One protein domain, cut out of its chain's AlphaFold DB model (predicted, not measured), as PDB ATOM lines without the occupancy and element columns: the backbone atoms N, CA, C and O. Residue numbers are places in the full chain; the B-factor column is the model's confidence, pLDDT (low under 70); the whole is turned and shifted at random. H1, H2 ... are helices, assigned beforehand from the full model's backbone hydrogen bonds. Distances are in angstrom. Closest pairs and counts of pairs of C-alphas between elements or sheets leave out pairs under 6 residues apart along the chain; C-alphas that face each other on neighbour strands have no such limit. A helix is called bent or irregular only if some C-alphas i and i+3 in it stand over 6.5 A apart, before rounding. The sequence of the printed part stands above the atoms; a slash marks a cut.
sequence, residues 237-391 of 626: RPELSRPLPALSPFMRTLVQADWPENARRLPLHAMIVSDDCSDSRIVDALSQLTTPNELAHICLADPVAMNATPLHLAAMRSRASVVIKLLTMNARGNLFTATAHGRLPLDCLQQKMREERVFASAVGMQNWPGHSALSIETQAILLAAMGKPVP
ATOM      1  N   ARG A 237     -10.744 -15.287 -20.365       66.69
ATOM      2  CA  ARG A 237     -10.824 -15.796 -18.995       66.69
ATOM      3  C   ARG A 237     -12.261 -15.606 -18.498       66.69
ATOM      4  O   ARG A 237     -12.818 -14.527 -18.715       66.69
ATOM      5  N   PRO A 238     -12.864 -16.619 -17.858       62.69
ATOM      6  CA  PRO A 238     -14.180 -16.456 -17.272       62.69
ATOM      7  C   PRO A 238     -14.205 -15.242 -16.354       62.69
ATOM      8  O   PRO A 238     -13.351 -15.101 -15.476       62.69
ATOM      9  N   GLU A 239     -15.201 -14.380 -16.520       61.25
ATOM     10  CA  GLU A 239     -15.493 -13.397 -15.491       61.25
ATOM     11  C   GLU A 239     -15.992 -14.141 -14.242       61.25
ATOM     12  O   GLU A 239     -16.904 -14.966 -14.307       61.25
ATOM     13  N   LEU A 240     -15.388 -13.843 -13.088       62.47
ATOM     14  CA  LEU A 240     -15.690 -14.411 -11.763       62.47
ATOM     15  C   LEU A 240     -17.097 -14.051 -11.230       62.47
ATOM     16  O   LEU A 240     -17.366 -14.144 -10.037       62.47
ATOM     17  N   SER A 241     -18.009 -13.610 -12.091       58.59
ATOM     18  CA  SER A 241     -19.232 -12.894 -11.732       58.59
ATOM     19  C   SER A 241     -20.377 -13.788 -11.241       58.59
ATOM     20  O   SER A 241     -21.398 -13.264 -10.794       58.59
ATOM     21  N   ARG A 242     -20.232 -15.124 -11.247       70.81
ATOM     22  CA  ARG A 242     -21.237 -16.012 -10.637       70.81
ATOM     23  C   ARG A 242     -20.975 -16.206  -9.139       70.81
ATOM     24  O   ARG A 242     -19.926 -16.743  -8.782       70.81
ATOM     25  N   PRO A 243     -21.925 -15.835  -8.257       76.19
ATOM     26  CA  PRO A 243     -21.804 -16.127  -6.836       76.19
ATOM     27  C   PRO A 243     -21.764 -17.643  -6.625       76.19
ATOM     28  O   PRO A 243     -22.614 -18.378  -7.130       76.19
ATOM     29  N   LEU A 244     -20.753 -18.106  -5.888       81.62
ATOM     30  CA  LEU A 244     -20.629 -19.514  -5.525       81.62
ATOM     31  C   LEU A 244     -21.707 -19.882  -4.489       81.62
ATOM     32  O   LEU A 244     -22.010 -19.059  -3.618       81.62
ATOM     33  N   PRO A 245     -22.272 -21.103  -4.537       81.50
ATOM     34  CA  PRO A 245     -23.190 -21.573  -3.508       81.50
ATOM     35  C   PRO A 245     -22.520 -21.570  -2.132       81.50
ATOM     36  O   PRO A 245     -21.329 -21.868  -1.998       81.50
ATOM     37  N   ALA A 246     -23.291 -21.259  -1.090       87.69
ATOM     38  CA  ALA A 246     -22.799 -21.350   0.277       87.69
ATOM     39  C   ALA A 246     -22.493 -22.814   0.635       87.69
ATOM     40  O   ALA A 246     -23.314 -23.704   0.401       87.69
ATOM     41  N   LEU A 247     -21.330 -23.053   1.250       93.62
ATOM     42  CA  LEU A 247     -20.934 -24.393   1.682       93.62
ATOM     43  C   LEU A 247     -21.826 -24.880   2.828       93.62
ATOM     44  O   LEU A 247     -21.884 -24.239   3.890       93.62
ATOM     45  N   SER A 248     -22.454 -26.041   2.625       94.00
ATOM     46  CA  SER A 248     -23.159 -26.776   3.676       94.00
ATOM     47  C   SER A 248     -22.191 -27.214   4.791       94.00
ATOM     48  O   SER A 248     -20.974 -27.236   4.575       94.00
ATOM     49  N   PRO A 249     -22.692 -27.585   5.987       95.69
ATOM     50  CA  PRO A 249     -21.848 -28.119   7.053       95.69
ATOM     51  C   PRO A 249     -20.996 -29.307   6.600       95.69
ATOM     52  O   PRO A 249     -19.809 -29.337   6.909       95.69
ATOM     53  N   PHE A 250     -21.567 -30.227   5.813       96.62
ATOM     54  CA  PHE A 250     -20.837 -31.364   5.251       96.62
ATOM     55  C   PHE A 250     -19.747 -30.914   4.271       96.62
ATOM     56  O   PHE A 250     -18.599 -31.309   4.413       96.62
ATOM     57  N   MET A 251     -20.040 -30.011   3.333       96.12
ATOM     58  CA  MET A 251     -19.024 -29.547   2.375       96.12
ATOM     59  C   MET A 251     -17.823 -28.881   3.062       96.12
ATOM     60  O   MET A 251     -16.702 -28.978   2.570       96.12
ATOM     61  N   ARG A 252     -18.029 -28.242   4.222       96.38
ATOM     62  CA  ARG A 252     -16.937 -27.675   5.028       96.38
ATOM     63  C   ARG A 252     -16.042 -28.742   5.659       96.38
ATOM     64  O   ARG A 252     -14.869 -28.453   5.867       96.38
ATOM     65  N   THR A 253     -16.546 -29.948   5.941       96.94
ATOM     66  CA  THR A 253     -15.713 -31.041   6.483       96.94
ATOM     67  C   THR A 253     -14.751 -31.613   5.443       96.94
ATOM     68  O   THR A 253     -13.749 -32.220   5.810       96.94
ATOM     69  N   LEU A 254     -15.023 -31.394   4.152       96.19
ATOM     70  CA  LEU A 254     -14.152 -31.810   3.052       96.19
ATOM     71  C   LEU A 254     -12.949 -30.872   2.845       96.19
ATOM     72  O   LEU A 254     -11.994 -31.248   2.169       96.19
ATOM     73  N   VAL A 255     -12.998 -29.655   3.395       96.06
ATOM     74  CA  VAL A 255     -11.971 -28.620   3.208       96.06
ATOM     75  C   VAL A 255     -10.708 -28.964   3.995       96.06
ATOM     76  O   VAL A 255     -10.773 -29.229   5.194       96.06
ATOM     77  N   GLN A 256      -9.547 -28.880   3.342       94.06
ATOM     78  CA  GLN A 256      -8.247 -29.016   4.004       94.06
ATOM     79  C   GLN A 256      -7.640 -27.644   4.336       94.06
ATOM     80  O   GLN A 256      -7.884 -26.644   3.653       94.06
ATOM     81  N   ALA A 257      -6.893 -27.579   5.440       93.06
ATOM     82  CA  ALA A 257      -6.402 -26.326   6.019       93.06
ATOM     83  C   ALA A 257      -5.258 -25.680   5.218       93.06
ATOM     84  O   ALA A 257      -5.028 -24.479   5.342       93.06
ATOM     85  N   ASP A 258      -4.560 -26.464   4.411       94.06
ATOM     86  CA  ASP A 258      -3.447 -26.089   3.540       94.06
ATOM     87  C   ASP A 258      -3.906 -25.646   2.141       94.06
ATOM     88  O   ASP A 258      -3.157 -24.985   1.424       94.06
ATOM     89  N   TRP A 259      -5.157 -25.923   1.761       93.50
ATOM     90  CA  TRP A 259      -5.680 -25.525   0.454       93.50
ATOM     91  C   TRP A 259      -5.756 -24.002   0.286       93.50
ATOM     92  O   TRP A 259      -6.091 -23.295   1.246       93.50
ATOM     93  N   PRO A 260      -5.515 -23.471  -0.928       92.31
ATOM     94  CA  PRO A 260      -5.696 -22.053  -1.216       92.31
ATOM     95  C   PRO A 260      -7.176 -21.651  -1.134       92.31
ATOM     96  O   PRO A 260      -8.077 -22.490  -1.204       92.31
ATOM     97  N   GLU A 261      -7.454 -20.356  -0.966       89.50
ATOM     98  CA  GLU A 261      -8.810 -19.861  -0.683       89.50
ATOM     99  C   GLU A 261      -9.850 -20.298  -1.730       89.50
ATOM    100  O   GLU A 261     -10.956 -20.706  -1.375       89.50
ATOM    101  N   ASN A 262      -9.492 -20.275  -3.016       85.19
ATOM    102  CA  ASN A 262     -10.344 -20.753  -4.106       85.19
ATOM    103  C   ASN A 262     -10.683 -22.248  -3.972       85.19
ATOM    104  O   ASN A 262     -11.850 -22.622  -4.081       85.19
ATOM    105  N   ALA A 263      -9.696 -23.088  -3.659       90.88
ATOM    106  CA  ALA A 263      -9.889 -24.521  -3.447       90.88
ATOM    107  C   ALA A 263     -10.786 -24.807  -2.230       90.88
ATOM    108  O   ALA A 263     -11.630 -25.702  -2.281       90.88
ATOM    109  N   ARG A 264     -10.697 -23.996  -1.164       93.31
ATOM    110  CA  ARG A 264     -11.605 -24.104  -0.004       93.31
ATOM    111  C   ARG A 264     -13.056 -23.776  -0.347       93.31
ATOM    112  O   ARG A 264     -13.956 -24.311   0.291       93.31
ATOM    113  N   ARG A 265     -13.297 -22.907  -1.337       92.06
ATOM    114  CA  ARG A 265     -14.650 -22.555  -1.807       92.06
ATOM    115  C   ARG A 265     -15.264 -23.627  -2.712       92.06
ATOM    116  O   ARG A 265     -16.484 -23.679  -2.839       92.06
ATOM    117  N   LEU A 266     -14.442 -24.488  -3.313       94.56
ATOM    118  CA  LEU A 266     -14.856 -25.577  -4.201       94.56
ATOM    119  C   LEU A 266     -14.223 -26.913  -3.767       94.56
ATOM    120  O   LEU A 266     -13.454 -27.505  -4.527       94.56
ATOM    121  N   PRO A 267     -14.556 -27.438  -2.572       96.25
ATOM    122  CA  PRO A 267     -13.819 -28.558  -1.992       96.25
ATOM    123  C   PRO A 267     -13.864 -29.825  -2.854       96.25
ATOM    124  O   PRO A 267     -12.860 -30.515  -2.951       96.25
ATOM    125  N   LEU A 268     -14.966 -30.101  -3.567       96.69
ATOM    126  CA  LEU A 268     -15.023 -31.237  -4.501       96.69
ATOM    127  C   LEU A 268     -14.028 -31.103  -5.665       96.69
ATOM    128  O   LEU A 268     -13.426 -32.094  -6.062       96.69
ATOM    129  N   HIS A 269     -13.832 -29.893  -6.199       96.75
ATOM    130  CA  HIS A 269     -12.874 -29.660  -7.286       96.75
ATOM    131  C   HIS A 269     -11.449 -29.881  -6.779       96.75
ATOM    132  O   HIS A 269     -10.673 -30.608  -7.395       96.75
ATOM    133  N   ALA A 270     -11.144 -29.320  -5.606       96.69
ATOM    134  CA  ALA A 270      -9.856 -29.484  -4.948       96.69
ATOM    135  C   ALA A 270      -9.549 -30.956  -4.633       96.69
ATOM    136  O   ALA A 270      -8.452 -31.421  -4.931       96.69
ATOM    137  N   MET A 271     -10.529 -31.714  -4.122       97.75
ATOM    138  CA  MET A 271     -10.383 -33.156  -3.886       97.75
ATOM    139  C   MET A 271     -10.056 -33.925  -5.169       97.75
ATOM    140  O   MET A 271      -9.220 -34.818  -5.144       97.75
ATOM    141  N   ILE A 272     -10.708 -33.602  -6.288       97.88
ATOM    142  CA  ILE A 272     -10.496 -34.306  -7.560       97.88
ATOM    143  C   ILE A 272      -9.105 -34.021  -8.135       97.88
ATOM    144  O   ILE A 272      -8.469 -34.923  -8.682       97.88
ATOM    145  N   VAL A 273      -8.630 -32.780  -8.018       96.62
ATOM    146  CA  VAL A 273      -7.327 -32.358  -8.554       96.62
ATOM    147  C   VAL A 273      -6.166 -32.815  -7.669       96.62
ATOM    148  O   VAL A 273      -5.117 -33.165  -8.202       96.62
ATOM    149  N   SER A 274      -6.355 -32.842  -6.347       95.50
ATOM    150  CA  SER A 274      -5.329 -33.201  -5.359       95.50
ATOM    151  C   SER A 274      -4.872 -34.652  -5.494       95.50
ATOM    152  O   SER A 274      -5.693 -35.565  -5.468       95.50
ATOM    153  N   ASP A 275      -3.559 -34.871  -5.558       94.25
ATOM    154  CA  ASP A 275      -2.966 -36.215  -5.584       94.25
ATOM    155  C   ASP A 275      -3.055 -36.947  -4.239       94.25
ATOM    156  O   ASP A 275      -3.094 -38.176  -4.204       94.25
ATOM    157  N   ASP A 276      -3.218 -36.207  -3.142       94.44
ATOM    158  CA  ASP A 276      -3.372 -36.757  -1.789       94.44
ATOM    159  C   ASP A 276      -4.776 -37.331  -1.525       94.44
ATOM    160  O   ASP A 276      -5.040 -37.952  -0.490       94.44
ATOM    161  N   CYS A 277      -5.719 -37.116  -2.446       96.44
ATOM    162  CA  CYS A 277      -7.071 -37.649  -2.352       96.44
ATOM    163  C   CYS A 277      -7.220 -38.916  -3.205       96.44
ATOM    164  O   CYS A 277      -7.166 -38.863  -4.435       96.44
ATOM    165  N   SER A 278      -7.474 -40.060  -2.559       97.38
ATOM    166  CA  SER A 278      -7.787 -41.311  -3.260       97.38
ATOM    167  C   SER A 278      -9.159 -41.262  -3.939       97.38
ATOM    168  O   SER A 278     -10.087 -40.608  -3.458       97.38
ATOM    169  N   ASP A 279      -9.316 -42.023  -5.024       98.06
ATOM    170  CA  ASP A 279     -10.600 -42.173  -5.721       98.06
ATOM    171  C   ASP A 279     -11.715 -42.664  -4.788       98.06
ATOM    172  O   ASP A 279     -12.826 -42.143  -4.845       98.06
ATOM    173  N   SER A 280     -11.417 -43.602  -3.879       98.00
ATOM    174  CA  SER A 280     -12.384 -44.097  -2.889       98.00
ATOM    175  C   SER A 280     -12.917 -42.978  -1.997       98.00
ATOM    176  O   SER A 280     -14.127 -42.815  -1.877       98.00
ATOM    177  N   ARG A 281     -12.031 -42.132  -1.458       98.00
ATOM    178  CA  ARG A 281     -12.408 -40.998  -0.606       98.00
ATOM    179  C   ARG A 281     -13.270 -39.986  -1.363       98.00
ATOM    180  O   ARG A 281     -14.206 -39.430  -0.790       98.00
ATOM    181  N   ILE A 282     -12.968 -39.738  -2.639       98.31
ATOM    182  CA  ILE A 282     -13.764 -38.841  -3.488       98.31
ATOM    183  C   ILE A 282     -15.149 -39.445  -3.748       98.31
ATOM    184  O   ILE A 282     -16.156 -38.757  -3.596       98.31
ATOM    185  N   VAL A 283     -15.221 -40.730  -4.103       98.44
ATOM    186  CA  VAL A 283     -16.487 -41.441  -4.347       98.44
ATOM    187  C   VAL A 283     -17.348 -41.511  -3.080       98.44
ATOM    188  O   VAL A 283     -18.566 -41.321  -3.165       98.44
ATOM    189  N   ASP A 284     -16.742 -41.710  -1.909       98.12
ATOM    190  CA  ASP A 284     -17.428 -41.695  -0.614       98.12
ATOM    191  C   ASP A 284     -17.995 -40.308  -0.300       98.12
ATOM    192  O   ASP A 284     -19.157 -40.190   0.093       98.12
ATOM    193  N   ALA A 285     -17.213 -39.248  -0.534       97.88
ATOM    194  CA  ALA A 285     -17.674 -37.874  -0.363       97.88
ATOM    195  C   ALA A 285     -18.838 -37.545  -1.310       97.88
ATOM    196  O   ALA A 285     -19.846 -36.995  -0.871       97.88
ATOM    197  N   LEU A 286     -18.747 -37.946  -2.586       97.94
ATOM    198  CA  LEU A 286     -19.830 -37.792  -3.562       97.94
ATOM    199  C   LEU A 286     -21.093 -38.560  -3.146       97.94
ATOM    200  O   LEU A 286     -22.203 -38.086  -3.363       97.94
ATOM    201  N   SER A 287     -20.942 -39.735  -2.533       97.50
ATOM    202  CA  SER A 287     -22.068 -40.563  -2.082       97.50
ATOM    203  C   SER A 287     -22.808 -39.988  -0.872       97.50
ATOM    204  O   SER A 287     -23.966 -40.337  -0.660       97.50
ATOM    205  N   GLN A 288     -22.165 -39.114  -0.098       97.31
ATOM    206  CA  GLN A 288     -22.747 -38.465   1.081       97.31
ATOM    207  C   GLN A 288     -23.475 -37.149   0.760       97.31
ATOM    208  O   GLN A 288     -24.103 -36.566   1.643       97.31
ATOM    209  N   LEU A 289     -23.430 -36.678  -0.492       96.25
ATOM    210  CA  LEU A 289     -24.171 -35.493  -0.926       96.25
ATOM    211  C   LEU A 289     -25.668 -35.822  -0.976       96.25
ATOM    212  O   LEU A 289     -26.104 -36.629  -1.796       96.25
ATOM    213  N   THR A 290     -26.461 -35.194  -0.105       94.88
ATOM    214  CA  THR A 290     -27.894 -35.521   0.049       94.88
ATOM    215  C   THR A 290     -28.807 -34.347  -0.266       94.88
ATOM    216  O   THR A 290     -29.935 -34.544  -0.717       94.88
ATOM    217  N   THR A 291     -28.342 -33.114  -0.061       93.62
ATOM    218  CA  THR A 291     -29.171 -31.920  -0.263       93.62
ATOM    219  C   THR A 291     -29.067 -31.379  -1.696       93.62
ATOM    220  O   THR A 291     -28.014 -31.491  -2.327       93.62
ATOM    221  N   PRO A 292     -30.108 -30.705  -2.228       92.12
ATOM    222  CA  PRO A 292     -30.037 -30.075  -3.550       92.12
ATOM    223  C   PRO A 292     -28.886 -29.068  -3.694       92.12
ATOM    224  O   PRO A 292     -28.274 -28.980  -4.756       92.12
ATOM    225  N   ASN A 293     -28.561 -28.335  -2.621       90.38
ATOM    226  CA  ASN A 293     -27.448 -27.384  -2.606       90.38
ATOM    227  C   ASN A 293     -26.086 -28.091  -2.719       90.38
ATOM    228  O   ASN A 293     -25.226 -27.650  -3.471       90.38
ATOM    229  N   GLU A 294     -25.899 -29.218  -2.027       93.81
ATOM    230  CA  GLU A 294     -24.693 -30.050  -2.144       93.81
ATOM    231  C   GLU A 294     -24.547 -30.654  -3.541       93.81
ATOM    232  O   GLU A 294     -23.479 -30.570  -4.147       93.81
ATOM    233  N   LEU A 295     -25.634 -31.205  -4.087       93.56
ATOM    234  CA  LEU A 295     -25.645 -31.796  -5.425       93.56
ATOM    235  C   LEU A 295     -25.351 -30.763  -6.524       93.56
ATOM    236  O   LEU A 295     -24.753 -31.112  -7.542       93.56
ATOM    237  N   ALA A 296     -25.701 -29.490  -6.319       92.25
ATOM    238  CA  ALA A 296     -25.386 -28.418  -7.262       92.25
ATOM    239  C   ALA A 296     -23.869 -28.235  -7.472       92.25
ATOM    240  O   ALA A 296     -23.446 -27.888  -8.575       92.25
ATOM    241  N   HIS A 297     -23.034 -28.535  -6.467       93.25
ATOM    242  CA  HIS A 297     -21.574 -28.432  -6.593       93.25
ATOM    243  C   HIS A 297     -20.968 -29.441  -7.581       93.25
ATOM    244  O   HIS A 297     -19.870 -29.204  -8.077       93.25
ATOM    245  N   ILE A 298     -21.673 -30.531  -7.903       95.06
ATOM    246  CA  ILE A 298     -21.235 -31.544  -8.882       95.06
ATOM    247  C   ILE A 298     -21.272 -30.979 -10.315       95.06
ATOM    248  O   ILE A 298     -20.515 -31.413 -11.178       95.06
ATOM    249  N   CYS A 299     -22.139 -29.996 -10.568       94.38
ATOM    250  CA  CYS A 299     -22.315 -29.375 -11.885       94.38
ATOM    251  C   CYS A 299     -21.717 -27.964 -11.965       94.38
ATOM    252  O   CYS A 299     -21.772 -27.325 -13.017       94.38
ATOM    253  N   LEU A 300     -21.200 -27.451 -10.846       92.69
ATOM    254  CA  LEU A 300     -20.671 -26.102 -10.750       92.69
ATOM    255  C   LEU A 300     -19.351 -26.014 -11.513       92.69
ATOM    256  O   LEU A 300     -18.486 -26.859 -11.340       92.69
ATOM    257  N   ALA A 301     -19.216 -25.006 -12.364       92.25
ATOM    258  CA  ALA A 301     -17.974 -24.715 -13.061       92.25
ATOM    259  C   ALA A 301     -17.055 -23.883 -12.159       92.25
ATOM    260  O   ALA A 301     -17.523 -22.932 -11.531       92.25
ATOM    261  N   ASP A 302     -15.767 -24.214 -12.129       90.44
ATOM    262  CA  ASP A 302     -14.743 -23.449 -11.425       90.44
ATOM    263  C   ASP A 302     -14.232 -22.282 -12.294       90.44
ATOM    264  O   ASP A 302     -13.518 -22.522 -13.273       90.44
ATOM    265  N   PRO A 303     -14.528 -21.014 -11.946       85.62
ATOM    266  CA  PRO A 303     -14.100 -19.862 -12.739       85.62
ATOM    267  C   PRO A 303     -12.581 -19.674 -12.802       85.62
ATOM    268  O   PRO A 303     -12.089 -19.062 -13.747       85.62
ATOM    269  N   VAL A 304     -11.823 -20.184 -11.824       84.00
ATOM    270  CA  VAL A 304     -10.351 -20.112 -11.845       84.00
ATOM    271  C   VAL A 304      -9.719 -21.300 -12.556       84.00
ATOM    272  O   VAL A 304      -8.628 -21.154 -13.103       84.00
ATOM    273  N   ALA A 305     -10.417 -22.431 -12.657       85.75
ATOM    274  CA  ALA A 305      -9.999 -23.568 -13.476       85.75
ATOM    275  C   ALA A 305     -10.711 -23.573 -14.835       85.75
ATOM    276  O   ALA A 305     -11.256 -24.588 -15.257       85.75
ATOM    277  N   MET A 306     -10.721 -22.437 -15.541       86.50
ATOM    278  CA  MET A 306     -11.252 -22.347 -16.909       86.50
ATOM    279  C   MET A 306     -12.736 -22.737 -17.041       86.50
ATOM    280  O   MET A 306     -13.135 -23.308 -18.052       86.50
ATOM    281  N   ASN A 307     -13.579 -22.468 -16.045       90.38
ATOM    282  CA  ASN A 307     -14.952 -22.992 -15.976       90.38
ATOM    283  C   ASN A 307     -15.035 -24.532 -16.078       90.38
ATOM    284  O   ASN A 307     -16.043 -25.071 -16.540       90.38
ATOM    285  N   ALA A 308     -13.997 -25.259 -15.663       94.44
ATOM    286  CA  ALA A 308     -14.033 -26.712 -15.593       94.44
ATOM    287  C   ALA A 308     -15.003 -27.159 -14.498       94.44
ATOM    288  O   ALA A 308     -14.969 -26.666 -13.373       94.44
ATOM    289  N   THR A 309     -15.872 -28.108 -14.828       96.62
ATOM    290  CA  THR A 309     -16.718 -28.788 -13.836       96.62
ATOM    291  C   THR A 309     -15.946 -29.947 -13.188       96.62
ATOM    292  O   THR A 309     -14.931 -30.385 -13.739       96.62
ATOM    293  N   PRO A 310     -16.440 -30.546 -12.089       97.88
ATOM    294  CA  PRO A 310     -15.855 -31.752 -11.501       97.88
ATOM    295  C   PRO A 310     -15.637 -32.883 -12.510       97.88
ATOM    296  O   PRO A 310     -14.644 -33.598 -12.422       97.88
ATOM    297  N   LEU A 311     -16.526 -33.021 -13.502       98.44
ATOM    298  CA  LEU A 311     -16.393 -34.028 -14.558       98.44
ATOM    299  C   LEU A 311     -15.191 -33.758 -15.473       98.44
ATOM    300  O   LEU A 311     -14.482 -34.698 -15.826       98.44
ATOM    301  N   HIS A 312     -14.928 -32.494 -15.818       98.31
ATOM    302  CA  HIS A 312     -13.729 -32.116 -16.572       98.31
ATOM    303  C   HIS A 312     -12.469 -32.429 -15.774       98.31
ATOM    304  O   HIS A 312     -11.562 -33.074 -16.288       98.31
ATOM    305  N   LEU A 313     -12.434 -32.022 -14.502       97.94
ATOM    306  CA  LEU A 313     -11.276 -32.246 -13.639       97.94
ATOM    307  C   LEU A 313     -11.017 -33.742 -13.423       97.94
ATOM    308  O   LEU A 313      -9.875 -34.181 -13.499       97.94
ATOM    309  N   ALA A 314     -12.064 -34.546 -13.225       98.44
ATOM    310  CA  ALA A 314     -11.927 -35.992 -13.074       98.44
ATOM    311  C   ALA A 314     -11.401 -36.646 -14.361       98.44
ATOM    312  O   ALA A 314     -10.527 -37.510 -14.289       98.44
ATOM    313  N   ALA A 315     -11.864 -36.184 -15.528       98.31
ATOM    314  CA  ALA A 315     -11.349 -36.615 -16.822       98.31
ATOM    315  C   ALA A 315      -9.870 -36.224 -17.009       98.31
ATOM    316  O   ALA A 315      -9.047 -37.079 -17.317       98.31
ATOM    317  N   MET A 316      -9.495 -34.974 -16.712       96.88
ATOM    318  CA  MET A 316      -8.100 -34.501 -16.734       96.88
ATOM    319  C   MET A 316      -7.196 -35.258 -15.760       96.88
ATOM    320  O   MET A 316      -5.997 -35.371 -15.972       96.88
ATOM    321  N   ARG A 317      -7.723 -35.784 -14.656       97.62
ATOM    322  CA  ARG A 317      -6.938 -36.600 -13.719       97.62
ATOM    323  C   ARG A 317      -7.003 -38.096 -14.028       97.62
ATOM    324  O   ARG A 317      -6.350 -38.863 -13.334       97.62
ATOM    325  N   SER A 318      -7.686 -38.505 -15.100       97.88
ATOM    326  CA  SER A 318      -7.908 -39.913 -15.466       97.88
ATOM    327  C   SER A 318      -8.539 -40.733 -14.329       97.88
ATOM    328  O   SER A 318      -8.195 -41.891 -14.126       97.88
ATOM    329  N   ARG A 319      -9.438 -40.137 -13.538       98.25
ATOM    330  CA  ARG A 319     -10.058 -40.796 -12.376       98.25
ATOM    331  C   ARG A 319     -11.336 -41.529 -12.781       98.25
ATOM    332  O   ARG A 319     -12.441 -41.021 -12.568       98.25
ATOM    333  N   ALA A 320     -11.193 -42.713 -13.374       98.25
ATOM    334  CA  ALA A 320     -12.298 -43.494 -13.942       98.25
ATOM    335  C   ALA A 320     -13.454 -43.719 -12.947       98.25
ATOM    336  O   ALA A 320     -14.610 -43.419 -13.254       98.25
ATOM    337  N   SER A 321     -13.143 -44.140 -11.715       98.44
ATOM    338  CA  SER A 321     -14.129 -44.383 -10.647       98.44
ATOM    339  C   SER A 321     -14.942 -43.130 -10.306       98.44
ATOM    340  O   SER A 321     -16.162 -43.180 -10.122       98.44
ATOM    341  N   VAL A 322     -14.262 -41.981 -10.252       98.62
ATOM    342  CA  VAL A 322     -14.881 -40.683  -9.974       98.62
ATOM    343  C   VAL A 322     -15.755 -40.248 -11.148       98.62
ATOM    344  O   VAL A 322     -16.879 -39.803 -10.930       98.62
ATOM    345  N   VAL A 323     -15.294 -40.431 -12.390       98.56
ATOM    346  CA  VAL A 323     -16.086 -40.144 -13.597       98.56
ATOM    347  C   VAL A 323     -17.364 -40.983 -13.627       98.56
ATOM    348  O   VAL A 323     -18.441 -40.413 -13.807       98.56
ATOM    349  N   ILE A 324     -17.289 -42.296 -13.373       98.38
ATOM    350  CA  ILE A 324     -18.478 -43.161 -13.264       98.38
ATOM    351  C   ILE A 324     -19.441 -42.591 -12.225       98.38
ATOM    352  O   ILE A 324     -20.618 -42.377 -12.523       98.38
ATOM    353  N   LYS A 325     -18.945 -42.292 -11.019       98.44
ATOM    354  CA  LYS A 325     -19.786 -41.779  -9.937       98.44
ATOM    355  C   LYS A 325     -20.475 -40.474 -10.333       98.44
ATOM    356  O   LYS A 325     -21.693 -40.377 -10.196       98.44
ATOM    357  N   LEU A 326     -19.742 -39.510 -10.888       98.31
ATOM    358  CA  LEU A 326     -20.298 -38.236 -11.354       98.31
ATOM    359  C   LEU A 326     -21.387 -38.440 -12.423       98.31
ATOM    360  O   LEU A 326     -22.445 -37.815 -12.343       98.31
ATOM    361  N   LEU A 327     -21.172 -39.347 -13.383       97.75
ATOM    362  CA  LEU A 327     -22.131 -39.646 -14.455       97.75
ATOM    363  C   LEU A 327     -23.393 -40.378 -13.981       97.75
ATOM    364  O   LEU A 327     -24.439 -40.236 -14.613       97.75
ATOM    365  N   THR A 328     -23.311 -41.152 -12.892       96.81
ATOM    366  CA  THR A 328     -24.493 -41.755 -12.240       96.81
ATOM    367  C   THR A 328     -25.306 -40.751 -11.420       96.81
ATOM    368  O   THR A 328     -26.447 -41.030 -11.061       96.81
ATOM    369  N   MET A 329     -24.725 -39.587 -11.129       94.88
ATOM    370  CA  MET A 329     -25.364 -38.477 -10.429       94.88
ATOM    371  C   MET A 329     -25.802 -37.393 -11.435       94.88
ATOM    372  O   MET A 329     -25.942 -37.637 -12.634       94.88
ATOM    373  N   ASN A 330     -26.010 -36.159 -10.968       90.75
ATOM    374  CA  ASN A 330     -26.520 -35.066 -11.800       90.75
ATOM    375  C   ASN A 330     -25.520 -34.505 -12.836       90.75
ATOM    376  O   ASN A 330     -25.918 -33.672 -13.646       90.75
ATOM    377  N   ALA A 331     -24.259 -34.961 -12.879       94.44
ATOM    378  CA  ALA A 331     -23.258 -34.423 -13.811       94.44
ATOM    379  C   ALA A 331     -23.329 -35.004 -15.234       94.44
ATOM    380  O   ALA A 331     -22.545 -34.600 -16.092       94.44
ATOM    381  N   ARG A 332     -24.278 -35.899 -15.551       94.25
ATOM    382  CA  ARG A 332     -24.441 -36.408 -16.928       94.25
ATOM    383  C   ARG A 332     -24.677 -35.285 -17.947       94.25
ATOM    384  O   ARG A 332     -24.161 -35.350 -19.059       94.25
ATOM    385  N   GLY A 333     -25.387 -34.222 -17.556       91.75
ATOM    386  CA  GLY A 333     -25.570 -33.029 -18.394       91.75
ATOM    387  C   GLY A 333     -24.261 -32.293 -18.716       91.75
ATOM    388  O   GLY A 333     -24.182 -31.579 -19.714       91.75
ATOM    389  N   ASN A 334     -23.205 -32.505 -17.923       95.00
ATOM    390  CA  ASN A 334     -21.904 -31.886 -18.139       95.00
ATOM    391  C   ASN A 334     -21.026 -32.587 -19.179       95.00
ATOM    392  O   ASN A 334     -19.995 -32.028 -19.531       95.00
ATOM    393  N   LEU A 335     -21.441 -33.735 -19.729       95.31
ATOM    394  CA  LEU A 335     -20.731 -34.407 -20.831       95.31
ATOM    395  C   LEU A 335     -20.511 -33.497 -22.047       95.31
ATOM    396  O   LEU A 335     -19.513 -33.628 -22.748       95.31
ATOM    397  N   PHE A 336     -21.453 -32.585 -22.283       93.94
ATOM    398  CA  PHE A 336     -21.432 -31.634 -23.394       93.94
ATOM    399  C   PHE A 336     -21.272 -30.185 -22.921       93.94
ATOM    400  O   PHE A 336     -21.382 -29.257 -23.719       93.94
ATOM    401  N   THR A 337     -21.049 -29.978 -21.619       91.56
ATOM    402  CA  THR A 337     -20.660 -28.659 -21.116       91.56
ATOM    403  C   THR A 337     -19.216 -28.439 -21.512       91.56
ATOM    404  O   THR A 337     -18.383 -29.293 -21.244       91.56
ATOM    405  N   ALA A 338     -18.937 -27.308 -22.141       90.81
ATOM    406  CA  ALA A 338     -17.583 -26.924 -22.472       90.81
ATOM    407  C   ALA A 338     -16.973 -26.063 -21.359       90.81
ATOM    408  O   ALA A 338     -17.674 -25.276 -20.716       90.81
ATOM    409  N   THR A 339     -15.659 -26.172 -21.180       92.06
ATOM    410  CA  THR A 339     -14.859 -25.193 -20.436       92.06
ATOM    411  C   THR A 339     -14.918 -23.817 -21.113       92.06
ATOM    412  O   THR A 339     -15.424 -23.655 -22.225       92.06
ATOM    413  N   ALA A 340     -14.328 -22.800 -20.489       86.62
ATOM    414  CA  ALA A 340     -14.107 -21.496 -21.111       86.62
ATOM    415  C   ALA A 340     -13.265 -21.586 -22.393       86.62
ATOM    416  O   ALA A 340     -13.432 -20.771 -23.299       86.62
ATOM    417  N   HIS A 341     -12.436 -22.626 -22.510       85.69
ATOM    418  CA  HIS A 341     -11.684 -22.938 -23.721       85.69
ATOM    419  C   HIS A 341     -12.483 -23.760 -24.736       85.69
ATOM    420  O   HIS A 341     -11.937 -24.120 -25.763       85.69
ATOM    421  N   GLY A 342     -13.761 -24.064 -24.507       86.81
ATOM    422  CA  GLY A 342     -14.548 -24.847 -25.465       86.81
ATOM    423  C   GLY A 342     -14.288 -26.347 -25.438       86.81
ATOM    424  O   GLY A 342     -14.803 -27.056 -26.301       86.81
ATOM    425  N   ARG A 343     -13.491 -26.826 -24.480       91.44
ATOM    426  CA  ARG A 343     -13.147 -28.244 -24.341       91.44
ATOM    427  C   ARG A 343     -14.221 -28.961 -23.539       91.44
ATOM    428  O   ARG A 343     -14.598 -28.480 -22.474       91.44
ATOM    429  N   LEU A 344     -14.687 -30.096 -24.038       94.38
ATOM    430  CA  LEU A 344     -15.522 -31.042 -23.303       94.38
ATOM    431  C   LEU A 344     -14.663 -31.877 -22.333       94.38
ATOM    432  O   LEU A 344     -13.439 -31.920 -22.485       94.38
ATOM    433  N   PRO A 345     -15.261 -32.627 -21.386       97.31
ATOM    434  CA  PRO A 345     -14.500 -33.528 -20.517       97.31
ATOM    435  C   PRO A 345     -13.648 -34.545 -21.292       97.31
ATOM    436  O   PRO A 345     -12.511 -34.813 -20.909       97.31
ATOM    437  N   LEU A 346     -14.170 -35.075 -22.405       96.62
ATOM    438  CA  LEU A 346     -13.422 -35.981 -23.282       96.62
ATOM    439  C   LEU A 346     -12.223 -35.284 -23.937       96.62
ATOM    440  O   LEU A 346     -11.139 -35.860 -23.960       96.62
ATOM    441  N   ASP A 347     -12.397 -34.049 -24.413       94.31
ATOM    442  CA  ASP A 347     -11.326 -33.280 -25.058       94.31
ATOM    443  C   ASP A 347     -10.193 -32.988 -24.061       94.31
ATOM    444  O   ASP A 347      -9.016 -33.080 -24.400       94.31
ATOM    445  N   CYS A 348     -10.543 -32.689 -22.807       95.69
ATOM    446  CA  CYS A 348      -9.581 -32.498 -21.723       95.69
ATOM    447  C   CYS A 348      -8.771 -33.770 -21.412       95.69
ATOM    448  O   CYS A 348      -7.561 -33.692 -21.207       95.69
ATOM    449  N   LEU A 349      -9.412 -34.945 -21.397       97.31
ATOM    450  CA  LEU A 349      -8.707 -36.223 -21.240       97.31
ATOM    451  C   LEU A 349      -7.801 -36.514 -22.443       97.31
ATOM    452  O   LEU A 349      -6.654 -36.914 -22.261       97.31
ATOM    453  N   GLN A 350      -8.300 -36.316 -23.664       94.75
ATOM    454  CA  GLN A 350      -7.531 -36.564 -24.885       94.75
ATOM    455  C   GLN A 350      -6.312 -35.647 -24.987       94.75
ATOM    456  O   GLN A 350      -5.244 -36.107 -25.379       94.75
ATOM    457  N   GLN A 351      -6.446 -34.380 -24.587       92.69
ATOM    458  CA  GLN A 351      -5.319 -33.460 -24.483       92.69
ATOM    459  C   GLN A 351      -4.246 -34.009 -23.538       92.69
ATOM    460  O   GLN A 351      -3.099 -34.146 -23.952       92.69
ATOM    461  N   LYS A 352      -4.623 -34.409 -22.318       94.62
ATOM    462  CA  LYS A 352      -3.683 -35.029 -21.375       94.62
ATOM    463  C   LYS A 352      -3.013 -36.270 -21.960       94.62
ATOM    464  O   LYS A 352      -1.809 -36.435 -21.824       94.62
ATOM    465  N   MET A 353      -3.784 -37.161 -22.586       95.38
ATOM    466  CA  MET A 353      -3.233 -38.379 -23.187       95.38
ATOM    467  C   MET A 353      -2.163 -38.027 -24.230       95.38
ATOM    468  O   MET A 353      -1.083 -38.615 -24.208       95.38
ATOM    469  N   ARG A 354      -2.412 -37.027 -25.087       91.69
ATOM    470  CA  ARG A 354      -1.405 -36.521 -26.032       91.69
ATOM    471  C   ARG A 354      -0.182 -35.962 -25.310       91.69
ATOM    472  O   ARG A 354       0.927 -36.369 -25.634       91.69
ATOM    473  N   GLU A 355      -0.367 -35.104 -24.310       90.38
ATOM    474  CA  GLU A 355       0.729 -34.527 -23.516       90.38
ATOM    475  C   GLU A 355       1.602 -35.612 -22.858       90.38
ATOM    476  O   GLU A 355       2.824 -35.526 -22.914       90.38
ATOM    477  N   GLU A 356       1.006 -36.683 -22.319       91.75
ATOM    478  CA  GLU A 356       1.737 -37.837 -21.768       91.75
ATOM    479  C   GLU A 356       2.605 -38.538 -22.828       91.75
ATOM    480  O   GLU A 356       3.748 -38.909 -22.550       91.75
ATOM    481  N   ARG A 357       2.080 -38.714 -24.049       90.56
ATOM    482  CA  ARG A 357       2.820 -39.314 -25.173       90.56
ATOM    483  C   ARG A 357       3.965 -38.411 -25.626       90.56
ATOM    484  O   ARG A 357       5.082 -38.887 -25.819       90.56
ATOM    485  N   VAL A 358       3.695 -37.115 -25.773       86.81
ATOM    486  CA  VAL A 358       4.694 -36.110 -26.162       86.81
ATOM    487  C   VAL A 358       5.814 -36.049 -25.134       86.81
ATOM    488  O   VAL A 358       6.982 -36.127 -25.505       86.81
ATOM    489  N   PHE A 359       5.467 -36.006 -23.849       88.19
ATOM    490  CA  PHE A 359       6.432 -36.022 -22.759       88.19
ATOM    491  C   PHE A 359       7.320 -37.270 -22.807       88.19
ATOM    492  O   PHE A 359       8.541 -37.149 -22.744       88.19
ATOM    493  N   ALA A 360       6.736 -38.462 -22.986       87.88
ATOM    494  CA  ALA A 360       7.500 -39.706 -23.104       87.88
ATOM    495  C   ALA A 360       8.497 -39.674 -24.279       87.88
ATOM    496  O   ALA A 360       9.634 -40.129 -24.135       87.88
ATOM    497  N   SER A 361       8.097 -39.098 -25.415       82.12
ATOM    498  CA  SER A 361       8.984 -38.902 -26.567       82.12
ATOM    499  C   SER A 361      10.102 -37.901 -26.267       82.12
ATOM    500  O   SER A 361      11.262 -38.174 -26.570       82.12
ATOM    501  N   ALA A 362       9.776 -36.764 -25.647       80.56
ATOM    502  CA  ALA A 362      10.728 -35.694 -25.348       80.56
ATOM    503  C   ALA A 362      11.822 -36.134 -24.362       80.56
ATOM    504  O   ALA A 362      12.987 -35.788 -24.539       80.56
ATOM    505  N   VAL A 363      11.484 -36.967 -23.371       84.19
ATOM    506  CA  VAL A 363      12.471 -37.532 -22.429       84.19
ATOM    507  C   VAL A 363      13.235 -38.739 -22.994       84.19
ATOM    508  O   VAL A 363      13.993 -39.385 -22.269       84.19
ATOM    509  N   GLY A 364      13.035 -39.078 -24.273       80.06
ATOM    510  CA  GLY A 364      13.725 -40.183 -24.939       80.06
ATOM    511  C   GLY A 364      13.355 -41.558 -24.382       80.06
ATOM    512  O   GLY A 364      14.194 -42.465 -24.359       80.06
ATOM    513  N   MET A 365      12.119 -41.734 -23.899       84.94
ATOM    514  CA  MET A 365      11.664 -43.011 -23.354       84.94
ATOM    515  C   MET A 365      11.610 -44.063 -24.469       84.94
ATOM    516  O   MET A 365      10.662 -44.116 -25.245       84.94
ATOM    517  N   GLN A 366      12.621 -44.936 -24.528       76.69
ATOM    518  CA  GLN A 366      12.745 -45.950 -25.588       76.69
ATOM    519  C   GLN A 366      11.540 -46.899 -25.664       76.69
ATOM    520  O   GLN A 366      11.202 -47.377 -26.740       76.69
ATOM    521  N   ASN A 367      10.892 -47.159 -24.524       83.62
ATOM    522  CA  ASN A 367       9.759 -48.071 -24.404       83.62
ATOM    523  C   ASN A 367       8.590 -47.366 -23.718       83.62
ATOM    524  O   ASN A 367       8.298 -47.625 -22.547       83.62
ATOM    525  N   TRP A 368       7.927 -46.458 -24.432       90.75
ATOM    526  CA  TRP A 368       6.661 -45.914 -23.954       90.75
ATOM    527  C   TRP A 368       5.632 -47.056 -23.845       90.75
ATOM    528  O   TRP A 368       5.369 -47.730 -24.841       90.75
ATOM    529  N   PRO A 369       5.050 -47.327 -22.660       93.56
ATOM    530  CA  PRO A 369       4.146 -48.461 -22.474       93.56
ATOM    531  C   PRO A 369       2.742 -48.225 -23.053       93.56
ATOM    532  O   PRO A 369       1.894 -49.111 -22.921       93.56
ATOM    533  N   GLY A 370       2.493 -47.067 -23.665       95.19
ATOM    534  CA  GLY A 370       1.168 -46.579 -24.036       95.19
ATOM    535  C   GLY A 370       0.521 -45.762 -22.916       95.19
ATOM    536  O   GLY A 370       1.104 -45.556 -21.848       95.19
ATOM    537  N   HIS A 371      -0.699 -45.293 -23.159       96.56
ATOM    538  CA  HIS A 371      -1.480 -44.562 -22.164       96.56
ATOM    539  C   HIS A 371      -1.819 -45.438 -20.951       96.56
ATOM    540  O   HIS A 371      -1.950 -46.660 -21.053       96.56
ATOM    541  N   SER A 372      -1.990 -44.801 -19.790       96.62
ATOM    542  CA  SER A 372      -2.340 -45.516 -18.561       96.62
ATOM    543  C   SER A 372      -3.692 -46.234 -18.682       96.62
ATOM    544  O   SER A 372      -4.618 -45.731 -19.326       96.62
ATOM    545  N   ALA A 373      -3.836 -47.378 -18.004       97.38
ATOM    546  CA  ALA A 373      -5.100 -48.122 -17.951       97.38
ATOM    547  C   ALA A 373      -6.264 -47.243 -17.461       97.38
ATOM    548  O   ALA A 373      -7.359 -47.300 -18.011       97.38
ATOM    549  N   LEU A 374      -5.996 -46.359 -16.496       97.50
ATOM    550  CA  LEU A 374      -6.966 -45.397 -15.981       97.50
ATOM    551  C   LEU A 374      -7.395 -44.366 -17.039       97.50
ATOM    552  O   LEU A 374      -8.579 -44.043 -17.129       97.50
ATOM    553  N   SER A 375      -6.472 -43.863 -17.868       98.12
ATOM    554  CA  SER A 375      -6.807 -42.966 -18.987       98.12
ATOM    555  C   SER A 375      -7.669 -43.684 -20.033       98.12
ATOM    556  O   SER A 375      -8.677 -43.128 -20.467       98.12
ATOM    557  N   ILE A 376      -7.320 -44.927 -20.388       98.25
ATOM    558  CA  ILE A 376      -8.077 -45.762 -21.337       98.25
ATOM    559  C   ILE A 376      -9.495 -46.025 -20.818       98.25
ATOM    560  O   ILE A 376     -10.474 -45.812 -21.535       98.25
ATOM    561  N   GLU A 377      -9.620 -46.433 -19.555       98.31
ATOM    562  CA  GLU A 377     -10.907 -46.689 -18.913       98.31
ATOM    563  C   GLU A 377     -11.760 -45.414 -18.864       98.31
ATOM    564  O   GLU A 377     -12.917 -45.418 -19.291       98.31
ATOM    565  N   THR A 378     -11.174 -44.291 -18.433       98.56
ATOM    566  CA  THR A 378     -11.855 -42.987 -18.397       98.56
ATOM    567  C   THR A 378     -12.357 -42.581 -19.786       98.56
ATOM    568  O   THR A 378     -13.488 -42.106 -19.922       98.56
ATOM    569  N   GLN A 379     -11.555 -42.804 -20.831       98.19
ATOM    570  CA  GLN A 379     -11.928 -42.507 -22.213       98.19
ATOM    571  C   GLN A 379     -13.108 -43.370 -22.664       98.19
ATOM    572  O   GLN A 379     -14.076 -42.842 -23.215       98.19
ATOM    573  N   ALA A 380     -13.057 -44.676 -22.389       98.19
ATOM    574  CA  ALA A 380     -14.126 -45.611 -22.712       98.19
ATOM    575  C   ALA A 380     -15.449 -45.225 -22.031       98.19
ATOM    576  O   ALA A 380     -16.490 -45.190 -22.692       98.19
ATOM    577  N   ILE A 381     -15.408 -44.858 -20.745       98.50
ATOM    578  CA  ILE A 381     -16.580 -44.406 -19.983       98.50
ATOM    579  C   ILE A 381     -17.195 -43.151 -20.616       98.50
ATOM    580  O   ILE A 381     -18.408 -43.099 -20.830       98.50
ATOM    581  N   LEU A 382     -16.377 -42.140 -20.930       98.38
ATOM    582  CA  LEU A 382     -16.854 -40.886 -21.518       98.38
ATOM    583  C   LEU A 382     -17.430 -41.101 -22.922       98.38
ATOM    584  O   LEU A 382     -18.529 -40.622 -23.201       98.38
ATOM    585  N   LEU A 383     -16.745 -41.858 -23.785       97.50
ATOM    586  CA  LEU A 383     -17.229 -42.181 -25.131       97.50
ATOM    587  C   LEU A 383     -18.563 -42.933 -25.082       97.50
ATOM    588  O   LEU A 383     -19.515 -42.518 -25.747       97.50
ATOM    589  N   ALA A 384     -18.670 -43.963 -24.237       97.88
ATOM    590  CA  ALA A 384     -19.910 -44.710 -24.046       97.88
ATOM    591  C   ALA A 384     -21.046 -43.806 -23.540       97.88
ATOM    592  O   ALA A 384     -22.166 -43.859 -24.049       97.88
ATOM    593  N   ALA A 385     -20.763 -42.924 -22.576       97.75
ATOM    594  CA  ALA A 385     -21.751 -41.994 -22.037       97.75
ATOM    595  C   ALA A 385     -22.221 -40.950 -23.067       97.75
ATOM    596  O   ALA A 385     -23.379 -40.525 -23.014       97.75
ATOM    597  N   MET A 386     -21.352 -40.578 -24.012       96.75
ATOM    598  CA  MET A 386     -21.652 -39.705 -25.153       96.75
ATOM    599  C   MET A 386     -22.306 -40.438 -26.338       96.75
ATOM    600  O   MET A 386     -22.657 -39.785 -27.318       96.75
ATOM    601  N   GLY A 387     -22.457 -41.768 -26.283       97.06
ATOM    602  CA  GLY A 387     -22.977 -42.572 -27.396       97.06
ATOM    603  C   GLY A 387     -22.019 -42.678 -28.590       97.06
ATOM    604  O   GLY A 387     -22.462 -42.911 -29.712       97.06
ATOM    605  N   LYS A 388     -20.716 -42.474 -28.367       95.38
ATOM    606  CA  LYS A 388     -19.659 -42.614 -29.375       95.38
ATOM    607  C   LYS A 388     -19.067 -44.032 -29.347       95.38
ATOM    608  O   LYS A 388     -19.097 -44.676 -28.296       95.38
ATOM    609  N   PRO A 389     -18.515 -44.529 -30.470       95.88
ATOM    610  CA  PRO A 389     -17.836 -45.820 -30.489       95.88
ATOM    611  C   PRO A 389     -16.643 -45.811 -29.527       95.88
ATOM    612  O   PRO A 389     -15.861 -44.861 -29.501       95.88
ATOM    613  N   VAL A 390     -16.519 -46.879 -28.740       96.50
ATOM    614  CA  VAL A 390     -15.401 -47.077 -27.816       96.50
ATOM    615  C   VAL A 390     -14.295 -47.833 -28.560       96.50
ATOM    616  O   VAL A 390     -14.567 -48.924 -29.073       96.50
ATOM    617  N   PRO A 391     -13.071 -47.284 -28.660       95.00
ATOM    618  CA  PRO A 391     -11.949 -48.006 -29.244       95.00
ATOM    619  C   PRO A 391     -11.642 -49.260 -28.420       95.00
ATOM    620  O   PRO A 391     -11.850 -49.291 -27.207       95.00
TER     621      PRO A 391
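What this domain is: This is residues 237 to 391 of the 626 residues of an uncharacterized protein of Peniophora sp. CBMAI 1063 (UniProt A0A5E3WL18). Look for three helical hairpins stacked one after another, H3 with H4, H6 with H7 and H9 with H10, so that H3, H6 and H9 make one layer and H4, H7 and H10 the other. Long H9 reaches out past the stack beyond its residues 345 to 353, while short H1 and H5 and the stretch from 237 to 248 lie round the opposite end and H8 lies crosswise to H7. The printed part has 155 residues with ten named helices, H1 to H10 in that order, and no named strand; the class is all helix. It is compact, with a radius of gyration of the C-alphas of 15.9 A and spans of 50 by 35 by 32 A.

How they stand to each other: Start at residues 237 to 248, which have no named element and whose C-alphas lie 18 to 22 A from the mean of all C-alphas. They lead to H1, residues 249 to 253, which touches no helix. H2, residues 261 to 265, and H3, residues 267 to 273, only just touch, with 3 pairs of C-alphas within 8 A and only at the corner; their closest C-alphas are those of Ala 263 and Ala 270, 5.2 A apart. H1 and H3 are close but not clearly touching, at Met 251 and Pro 267, 6.9 A. H3 forms a hairpin with H4, residues 279 to 287: they only just touch, with 3 pairs of C-alphas within 8 A, closest at Met 271 and Ile 282, 6.6 A, at a shallow tilt of 27 degrees, opposite ways. H5, residues 292 to 296, touches no helix; its C-alpha 294 is 7.3 A from C-alpha 251, the closest to H1. H6, residues 310 to 316, is the hub, touching four helices. It touches H3 at His 269 and Pro 310, 5.6 A, at a shallow tilt of 12 degrees, the same way. H6 makes a hairpin with H7, residues 320 to 328, closest at Ala 314 and Val 323, 5.9 A. H7 touches H4 at Val 283 and Val 322, 5.9 A, at a shallow tilt of 13 degrees, the same way. H8, residues 330 to 336, is about perpendicular to H7, at 74 degrees, and only just touches H6, with 3 pairs of C-alphas within 8 A, closest at Leu 311 and Asn 334, 6.9 A. H9, residues 345 to 362, touches H6 with residues 345 to 352 alone, closest at His 312 and Pro 345, 4.3 A. With residues 345 to 346 alone it touches H8, closest at Leu 335 and Pro 345, 6.3 A. H10, residues 373 to 385, is in a hairpin with H9, closest at Leu 346 and Leu 382, 6.2 A; H9 touches it with residues 345 to 353 alone. H10 touches H7 at Ala 320 and Thr 378, 4.5 A. In each helix but H8 every O i to N i+4 pair is within hydrogen-bond range; H8 has 0 of 3, and 2 of 4 O i to N i+3 pairs.

Where its parts are: Find C-alpha 249 at (-21.848, -28.119, 7.053), where H1 begins. H4 runs 12.1 A and H7 12.4 A from first to last C-alpha. H8 is irregular, but only just: C-alphas 330 and 333 are 7.0 A apart. From C-alpha 345 at (-14.500, -33.528, -20.517), H9 runs 25.8 A. H10 runs 18.2 A and ends at C-alpha 385, (-21.751, -41.994, -22.037).

The domain as a whole: The two C-alphas farthest apart are those of Thr 291 and Gln 366, 50.9 A. The printed part has no cut. The link from H5 to H6, 13 residues, is long. Mean pLDDT of the printed part is 92.7; look at residues 237 to 241 for the values under 70.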